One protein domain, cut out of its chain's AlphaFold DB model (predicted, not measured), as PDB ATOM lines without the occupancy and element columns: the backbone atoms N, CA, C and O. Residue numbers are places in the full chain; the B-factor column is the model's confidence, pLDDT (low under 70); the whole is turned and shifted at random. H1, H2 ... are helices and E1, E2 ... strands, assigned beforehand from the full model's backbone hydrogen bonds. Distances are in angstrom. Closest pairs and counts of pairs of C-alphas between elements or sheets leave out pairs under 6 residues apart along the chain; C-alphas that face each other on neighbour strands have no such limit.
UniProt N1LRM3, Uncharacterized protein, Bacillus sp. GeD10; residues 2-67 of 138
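Overview. This is residues 2 to 67 of the 138 residues of an uncharacterized protein of Bacillus sp. GeD10 (UniProt N1LRM3). A small three-stranded sheet has helix H1 grazing it with one end, residues 25 to 31 sticking out; residues 2 to 9 form a free arm, and residues 57 to 67 fold back toward E1. The printed part has 66 residues, mixed helix and strand, in the order E1, H1, E2, E3; the antiparallel sheet runs E1, E3, E2. It is loose, radius of gyration of the C-alphas 13.6 A, and flat, spanning 38 by 34 by 18 A.

Along the chain. E1 is residues 12 to 18, 19.8 A, from C-alpha 12 at (-102.802, 56.025, -1.378). H1 is residues 26 to 38, 18.4 A; E2 is 42 to 47; E3 is 50 to 56, 20.2 A, ending at (-99.946, 59.414, -1.657).

Arrangement. E1 and E3 are antiparallel, N 17 and O 51 2.8 A apart. E2 and E3 form a hairpin, N 42 and O 54 2.7 A apart. E1, H1, E2 make a split strand-helix-strand unit, its same-way strands separated by E3, with a right-handed crossover. H1 touches E2, closest C-alphas Ile 33 and His 43, 6.8 A; 8 of 9 O i to N i+4 pairs are within hydrogen-bond range.

Size, cuts and confidence. C-alphas 8 and 23 are farthest apart, 38.4 A. The printed part has no cut; no link is long. Residues 22 to 24 and 59 to 62 have pLDDT under 70.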
ATOM      1  N   TYR A   2    -124.124  62.672   3.776       79.38
ATOM      2  CA  TYR A   2    -122.742  62.627   3.285       79.38
ATOM      3  C   TYR A   2    -122.752  62.740   1.760       79.38
ATOM      4  O   TYR A   2    -123.631  62.171   1.114       79.38
ATOM      5  N   THR A   3    -121.809  63.490   1.193       82.50
ATOM      6  CA  THR A   3    -121.677  63.674  -0.257       82.50
ATOM      7  C   THR A   3    -120.286  63.241  -0.691       82.50
ATOM      8  O   THR A   3    -119.281  63.661  -0.124       82.50
ATOM      9  N   PHE A   4    -120.232  62.354  -1.681       88.62
ATOM     10  CA  PHE A   4    -118.973  61.907  -2.262       88.62
ATOM     11  C   PHE A   4    -118.593  62.841  -3.409       88.62
ATOM     12  O   PHE A   4    -119.431  63.185  -4.243       88.62
ATOM     13  N   LYS A   5    -117.322  63.243  -3.458       87.56
ATOM     14  CA  LYS A   5    -116.759  64.030  -4.557       87.56
ATOM     15  C   LYS A   5    -115.926  63.106  -5.436       87.56
ATOM     16  O   LYS A   5    -115.069  62.393  -4.926       87.56
ATOM     17  N   LYS A   6    -116.163  63.129  -6.749       88.25
ATOM     18  CA  LYS A   6    -115.316  62.411  -7.708       88.25
ATOM     19  C   LYS A   6    -113.916  63.032  -7.700       88.25
ATOM     20  O   LYS A   6    -113.788  64.251  -7.813       88.25
ATOM     21  N   THR A   7    -112.894  62.196  -7.573       85.12
ATOM     22  CA  THR A   7    -111.480  62.580  -7.659       85.12
ATOM     23  C   THR A   7    -110.798  61.777  -8.760       85.12
ATOM     24  O   THR A   7    -111.351  60.786  -9.244       85.12
ATOM     25  N   GLU A   8    -109.605  62.204  -9.162       87.62
ATOM     26  CA  GLU A   8    -108.731  61.367  -9.982       87.62
ATOM     27  C   GLU A   8    -108.276  60.137  -9.178       87.62
ATOM     28  O   GLU A   8    -108.205  60.218  -7.941       87.62
ATOM     29  N   PRO A   9    -108.017  58.995  -9.841       85.75
ATOM     30  CA  PRO A   9    -107.401  57.842  -9.200       85.75
ATOM     31  C   PRO A   9    -106.042  58.235  -8.625       85.75
ATOM     32  O   PRO A   9    -105.238  58.869  -9.302       85.75
ATOM     33  N   LYS A  10    -105.809  57.873  -7.367       85.62
ATOM     34  CA  LYS A  10    -104.548  58.105  -6.673       85.62
ATOM     35  C   LYS A  10    -104.187  56.850  -5.906       85.62
ATOM     36  O   LYS A  10    -105.047  56.302  -5.211       85.62
ATOM     37  N   ASP A  11    -102.926  56.460  -5.980       88.19
ATOM     38  CA  ASP A  11    -102.399  55.408  -5.127       88.19
ATOM     39  C   ASP A  11    -102.111  55.996  -3.747       88.19
ATOM     40  O   ASP A  11    -101.314  56.919  -3.578       88.19
ATOM     41  N   VAL A  12    -102.839  55.503  -2.745       89.50
ATOM     42  CA  VAL A  12    -102.802  56.025  -1.378       89.50
ATOM     43  C   VAL A  12    -102.585  54.879  -0.404       89.50
ATOM     44  O   VAL A  12    -103.324  53.893  -0.397       89.50
ATOM     45  N   VAL A  13    -101.602  55.035   0.478       91.81
ATOM     46  CA  VAL A  13    -101.339  54.107   1.578       91.81
ATOM     47  C   VAL A  13    -101.970  54.637   2.851       91.81
ATOM     48  O   VAL A  13    -101.781  55.795   3.217       91.81
ATOM     49  N   TYR A  14    -102.678  53.758   3.557       93.12
ATOM     50  CA  TYR A  14    -103.224  54.031   4.881       93.12
ATOM     51  C   TYR A  14    -102.370  53.366   5.957       93.12
ATOM     52  O   TYR A  14    -102.019  52.187   5.857       93.12
ATOM     53  N   LYS A  15    -102.076  54.114   7.019       94.56
ATOM     54  CA  LYS A  15    -101.396  53.617   8.218       94.56
ATOM     55  C   LYS A  15    -102.153  54.053   9.461       94.56
ATOM     56  O   LYS A  15    -102.796  55.098   9.485       94.56
ATOM     57  N   ALA A  16    -102.064  53.227  10.493       93.69
ATOM     58  CA  ALA A  16    -102.622  53.523  11.799       93.69
ATOM     59  C   ALA A  16    -101.483  53.624  12.814       93.69
ATOM     60  O   ALA A  16    -100.647  52.720  12.880       93.69
ATOM     61  N   ASP A  17    -101.471  54.698  13.603       93.44
ATOM     62  CA  ASP A  17    -100.597  54.856  14.763       93.44
ATOM     63  C   ASP A  17    -101.400  54.641  16.047       93.44
ATOM     64  O   ASP A  17    -102.482  55.211  16.234       93.44
ATOM     65  N   PHE A  18    -100.869  53.799  16.931       91.69
ATOM     66  CA  PHE A  18    -101.447  53.538  18.243       91.69
ATOM     67  C   PHE A  18    -100.765  54.409  19.295       91.69
ATOM     68  O   PHE A  18     -99.536  54.467  19.367       91.69
ATOM     69  N   ARG A  19    -101.552  55.045  20.164       89.31
ATOM     70  CA  ARG A  19    -101.027  55.822  21.291       89.31
ATOM     71  C   ARG A  19    -101.673  55.403  22.595       89.31
ATOM     72  O   ARG A  19    -102.872  55.602  22.797       89.31
ATOM     73  N   LEU A  20    -100.869  54.846  23.504       84.75
ATOM     74  CA  LEU A  20    -101.382  54.445  24.812       84.75
ATOM     75  C   LEU A  20    -101.763  55.657  25.667       84.75
ATOM     76  O   LEU A  20    -102.813  55.622  26.321       84.75
ATOM     77  N   ASP A  21    -100.942  56.707  25.656       75.56
ATOM     78  CA  ASP A  21    -101.237  57.949  26.363       75.56
ATOM     79  C   ASP A  21    -102.102  58.868  25.495       75.56
ATOM     80  O   ASP A  21    -101.657  59.375  24.464       75.56
ATOM     81  N   TYR A  22    -103.356  59.022  25.916       64.12
ATOM     82  CA  TYR A  22    -104.361  59.876  25.283       64.12
ATOM     83  C   TYR A  22    -104.723  61.072  26.181       64.12
ATOM     84  O   TYR A  22    -105.701  61.768  25.917       64.12
ATOM     85  N   LYS A  23    -103.977  61.322  27.272       60.75
ATOM     86  CA  LYS A  23    -104.197  62.484  28.155       60.75
ATOM     87  C   LYS A  23    -103.569  63.756  27.578       60.75
ATOM     88  O   LYS A  23    -102.906  64.517  28.281       60.75
ATOM     89  N   ASP A  24    -103.796  63.989  26.297       65.38
ATOM     90  CA  ASP A  24    -103.300  65.169  25.619       65.38
ATOM     91  C   ASP A  24    -104.337  66.287  25.682       65.38
ATOM     92  O   ASP A  24    -105.533  66.081  25.465       65.38
ATOM     93  N   SER A  25    -103.869  67.500  25.979       78.81
ATOM     94  CA  SER A  25    -104.644  68.696  25.680       78.81
ATOM     95  C   SER A  25    -104.923  68.745  24.173       78.81
ATOM     96  O   SER A  25    -104.189  68.169  23.366       78.81
ATOM     97  N   LYS A  26    -105.963  69.483  23.764       82.44
ATOM     98  CA  LYS A  26    -106.243  69.715  22.335       82.44
ATOM     99  C   LYS A  26    -105.018  70.247  21.580       82.44
ATOM    100  O   LYS A  26    -104.840  69.927  20.412       82.44
ATOM    101  N   GLU A  27    -104.177  71.026  22.256       85.56
ATOM    102  CA  GLU A  27    -102.927  71.567  21.716       85.56
ATOM    103  C   GLU A  27    -101.917  70.463  21.399       85.56
ATOM    104  O   GLU A  27    -101.445  70.396  20.270       85.56
ATOM    105  N   LYS A  28    -101.662  69.537  22.329       85.81
ATOM    106  CA  LYS A  28    -100.754  68.402  22.095       85.81
ATOM    107  C   LYS A  28    -101.248  67.467  20.996       85.81
ATOM    108  O   LYS A  28    -100.453  66.935  20.228       85.81
ATOM    109  N   GLN A  29    -102.564  67.265  20.902       87.00
ATOM    110  CA  GLN A  29    -103.140  66.481  19.809       87.00
ATOM    111  C   GLN A  29    -102.918  67.166  18.456       87.00
ATOM    112  O   GLN A  29    -102.595  66.491  17.479       87.00
ATOM    113  N   LYS A  30    -103.085  68.491  18.404       90.06
ATOM    114  CA  LYS A  30    -102.833  69.287  17.203       90.06
ATOM    115  C   LYS A  30    -101.355  69.238  16.810       90.06
ATOM    116  O   LYS A  30    -101.070  68.881  15.677       90.06
ATOM    117  N   GLU A  31    -100.445  69.485  17.749       91.19
ATOM    118  CA  GLU A  31     -98.993  69.395  17.535       91.19
ATOM    119  C   GLU A  31     -98.589  68.009  17.009       91.19
ATOM    120  O   GLU A  31     -97.863  67.887  16.026       91.19
ATOM    121  N   TYR A  32     -99.127  66.946  17.610       91.06
ATOM    122  CA  TYR A  32     -98.913  65.576  17.150       91.06
ATOM    123  C   TYR A  32     -99.357  65.368  15.693       91.06
ATOM    124  O   TYR A  32     -98.616  64.763  14.922       91.06
ATOM    125  N   ILE A  33    -100.541  65.856  15.301       92.50
ATOM    126  CA  ILE A  33    -101.026  65.748  13.916       92.50
ATOM    127  C   ILE A  33    -100.134  66.560  12.969       92.50
ATOM    128  O   ILE A  33     -99.738  66.041  11.927       92.50
ATOM    129  N   GLU A  34     -99.767  67.783  13.356       93.81
ATOM    130  CA  GLU A  34     -98.916  68.673  12.560       93.81
ATOM    131  C   GLU A  34     -97.548  68.040  12.262       93.81
ATOM    132  O   GLU A  34     -97.056  68.155  11.142       93.81
ATOM    133  N   ILE A  35     -96.962  67.294  13.206       92.38
ATOM    134  CA  ILE A  35     -95.711  66.549  12.977       92.38
ATOM    135  C   ILE A  35     -95.853  65.547  11.823       92.38
ATOM    136  O   ILE A  35     -94.989  65.491  10.948       92.38
ATOM    137  N   TYR A  36     -96.946  64.781  11.778       92.31
ATOM    138  CA  TYR A  36     -97.190  63.843  10.676       92.31
ATOM    139  C   TYR A  36     -97.473  64.561   9.356       92.31
ATOM    140  O   TYR A  36     -96.981  64.126   8.309       92.31
ATOM    141  N   GLU A  37     -98.202  65.676   9.399       93.56
ATOM    142  CA  GLU A  37     -98.476  66.505   8.222       93.56
ATOM    143  C   GLU A  37     -97.206  67.094   7.611       93.56
ATOM    144  O   GLU A  37     -97.038  67.044   6.389       93.56
ATOM    145  N   MET A  38     -96.250  67.522   8.438       93.38
ATOM    146  CA  MET A  38     -94.924  67.950   7.976       93.38
ATOM    147  C   MET A  38     -94.140  66.822   7.283       93.38
ATOM    148  O   MET A  38     -93.343  67.092   6.387       93.38
ATOM    149  N   CYS A  39     -94.385  65.557   7.634       90.25
ATOM    150  CA  CYS A  39     -93.793  64.384   6.973       90.25
ATOM    151  C   CYS A  39     -94.578  63.908   5.727       90.25
ATOM    152  O   CYS A  39     -94.279  62.848   5.156       90.25
ATOM    153  N   GLY A  40     -95.589  64.668   5.294       91.50
ATOM    154  CA  GLY A  40     -96.412  64.381   4.118       91.50
ATOM    155  C   GLY A  40     -97.559  63.395   4.359       91.50
ATOM    156  O   GLY A  40     -98.175  62.941   3.396       91.50
ATOM    157  N   TRP A  41     -97.852  63.039   5.612       94.56
ATOM    158  CA  TRP A  41     -99.043  62.262   5.961       94.56
ATOM    159  C   TRP A  41    -100.253  63.183   6.120       94.56
ATOM    160  O   TRP A  41    -100.144  64.271   6.656       94.56
ATOM    161  N   LYS A  42    -101.440  62.751   5.715       94.81
ATOM    162  CA  LYS A  42    -102.699  63.472   5.937       94.81
ATOM    163  C   LYS A  42    -103.498  62.741   7.003       94.81
ATOM    164  O   LYS A  42    -103.695  61.528   6.899       94.81
ATOM    165  N   HIS A  43    -103.961  63.453   8.028       95.12
ATOM    166  CA  HIS A  43    -104.838  62.861   9.039       95.12
ATOM    167  C   HIS A  43    -106.213  62.553   8.438       95.12
ATOM    168  O   HIS A  43    -106.814  63.378   7.752       95.12
ATOM    169  N   VAL A  44    -106.697  61.335   8.670       94.50
ATOM    170  CA  VAL A  44    -107.991  60.859   8.164       94.50
ATOM    171  C   VAL A  44    -109.028  60.921   9.273       94.50
ATOM    172  O   VAL A  44    -110.109  61.483   9.103       94.50
ATOM    173  N   THR A  45    -108.725  60.286  10.404       93.06
ATOM    174  CA  THR A  45    -109.616  60.238  11.560       93.06
ATOM    175  C   THR A  45    -108.885  59.694  12.784       93.06
ATOM    176  O   THR A  45    -107.798  59.121  12.683       93.06
ATOM    177  N   SER A  46    -109.511  59.832  13.947       91.19
ATOM    178  CA  SER A  46    -109.054  59.237  15.198       91.19
ATOM    179  C   SER A  46    -110.204  58.475  15.842       91.19
ATOM    180  O   SER A  46    -111.320  58.984  15.932       91.19
ATOM    181  N   PHE A  47    -109.932  57.263  16.320       89.56
ATOM    182  CA  PHE A  47    -110.902  56.460  17.055       89.56
ATOM    183  C   PHE A  47    -110.245  55.777  18.249       89.56
ATOM    184  O   PHE A  47    -109.297  55.004  18.100       89.56
ATOM    185  N   ALA A  48    -110.781  56.040  19.444       88.00
ATOM    186  CA  ALA A  48    -110.187  55.613  20.705       88.00
ATOM    187  C   ALA A  48    -108.687  55.973  20.747       88.00
ATOM    188  O   ALA A  48    -108.338  57.143  20.679       88.00
ATOM    189  N   LYS A  49    -107.804  54.975  20.824       88.81
ATOM    190  CA  LYS A  49    -106.343  55.142  20.893       88.81
ATOM    191  C   LYS A  49    -105.632  55.056  19.535       88.81
ATOM    192  O   LYS A  49    -104.406  54.987  19.494       88.81
ATOM    193  N   TRP A  50    -106.390  55.022  18.441       92.50
ATOM    194  CA  TRP A  50    -105.880  54.897  17.078       92.50
ATOM    195  C   TRP A  50    -106.030  56.205  16.310       92.50
ATOM    196  O   TRP A  50    -107.109  56.800  16.295       92.50
ATOM    197  N   ASN A  51    -104.964  56.611  15.628       93.31
ATOM    198  CA  ASN A  51    -104.965  57.705  14.664       93.31
ATOM    199  C   ASN A  51    -104.672  57.135  13.279       93.31
ATOM    200  O   ASN A  51    -103.728  56.366  13.110       93.31
ATOM    201  N   TYR A  52    -105.494  57.495  12.303       94.69
ATOM    202  CA  TYR A  52    -105.396  56.999  10.939       94.69
ATOM    203  C   TYR A  52    -104.865  58.104  10.044       94.69
ATOM    204  O   TYR A  52    -105.403  59.213  10.030       94.69
ATOM    205  N   PHE A  53    -103.837  57.770   9.280       95.50
ATOM    206  CA  PHE A  53    -103.173  58.673   8.361       95.50
ATOM    207  C   PHE A  53    -103.109  58.051   6.975       95.50
ATOM    208  O   PHE A  53    -103.063  56.824   6.831       95.50
ATOM    209  N   CYS A  54    -103.087  58.896   5.953       93.81
ATOM    210  CA  CYS A  54    -102.867  58.469   4.585       93.81
ATOM    211  C   CYS A  54    -101.762  59.277   3.907       93.81
ATOM    212  O   CYS A  54    -101.535  60.436   4.243       93.81
ATOM    213  N   LYS A  55    -101.060  58.661   2.961       92.31
ATOM    214  CA  LYS A  55    -100.023  59.314   2.161       92.31
ATOM    215  C   LYS A  55    -100.117  58.817   0.722       92.31
ATOM    216  O   LYS A  55    -100.361  57.631   0.501       92.31
ATOM    217  N   GLU A  56    -100.006  59.740  -0.227       89.38
ATOM    218  CA  GLU A  56     -99.946  59.414  -1.657       89.38
ATOM    219  C   GLU A  56     -98.613  58.700  -1.934       89.38
ATOM    220  O   GLU A  56     -97.593  59.042  -1.329       89.38
ATOM    221  N   VAL A  57     -98.648  57.647  -2.747       84.56
ATOM    222  CA  VAL A  57     -97.465  56.853  -3.091       84.56
ATOM    223  C   VAL A  57     -96.789  57.509  -4.285       84.56
ATOM    224  O   VAL A  57     -97.404  57.622  -5.341       84.56
ATOM    225  N   ASP A  58     -95.535  57.919  -4.116       74.19
ATOM    226  CA  ASP A  58     -94.675  58.247  -5.251       74.19
ATOM    227  C   ASP A  58     -94.152  56.929  -5.850       74.19
ATOM    228  O   ASP A  58     -93.852  55.992  -5.111       74.19
ATOM    229  N   GLU A  59     -94.066  56.831  -7.181       67.50
ATOM    230  CA  GLU A  59     -93.771  55.593  -7.938       67.50
ATOM    231  C   GLU A  59     -92.424  54.906  -7.587       67.50
ATOM    232  O   GLU A  59     -92.127  53.815  -8.078       67.50
ATOM    233  N   GLU A  60     -91.604  55.488  -6.708       63.06
ATOM    234  CA  GLU A  60     -90.309  54.948  -6.294       63.06
ATOM    235  C   GLU A  60     -90.416  53.940  -5.129       63.06
ATOM    236  O   GLU A  60     -90.311  54.268  -3.952       63.06
ATOM    237  N   ASN A  61     -90.564  52.672  -5.527       55.62
ATOM    238  CA  ASN A  61     -90.111  51.397  -4.938       55.62
ATOM    239  C   ASN A  61     -90.374  51.018  -3.463       55.62
ATOM    240  O   ASN A  61     -90.346  49.818  -3.182       55.62
ATOM    241  N   GLU A  62     -90.691  51.915  -2.529       68.88
ATOM    242  CA  GLU A  62     -91.005  51.520  -1.146       68.88
ATOM    243  C   GLU A  62     -92.290  52.158  -0.617       68.88
ATOM    244  O   GLU A  62     -92.466  53.373  -0.591       68.88
ATOM    245  N   LEU A  63     -93.205  51.305  -0.140       77.88
ATOM    246  CA  LEU A  63     -94.425  51.767   0.515       77.88
ATOM    247  C   LEU A  63     -94.044  52.554   1.776       77.88
ATOM    248  O   LEU A  63     -93.422  51.972   2.673       77.88
ATOM    249  N   PRO A  64     -94.469  53.823   1.906       81.88
ATOM    250  CA  PRO A  64     -94.086  54.649   3.038       81.88
ATOM    251  C   PRO A  64     -94.568  54.010   4.343       81.88
ATOM    252  O   PRO A  64     -95.731  53.603   4.470       81.88
ATOM    253  N   ASP A  65     -93.677  53.917   5.330       85.88
ATOM    254  CA  ASP A  65     -94.050  53.550   6.693       85.88
ATOM    255  C   ASP A  65     -94.224  54.799   7.554       85.88
ATOM    256  O   ASP A  65     -93.584  55.827   7.338       85.88
ATOM    257  N   ILE A  66     -95.140  54.721   8.519       89.50
ATOM    258  CA  ILE A  66     -95.443  55.849   9.413       89.50
ATOM    259  C   ILE A  66     -94.340  56.065  10.460       89.50
ATOM    260  O   ILE A  66     -94.245  57.132  11.057       89.50
ATOM    261  N   TYR A  67     -93.496  55.053  10.660       87.75
ATOM    262  CA  TYR A  67     -92.349  55.094  11.553       87.75
ATOM    263  C   TYR A  67     -91.070  55.165  10.732       87.75
ATOM    264  O   TYR A  67     -90.805  54.272   9.929       87.75
TER     265      TYR A  67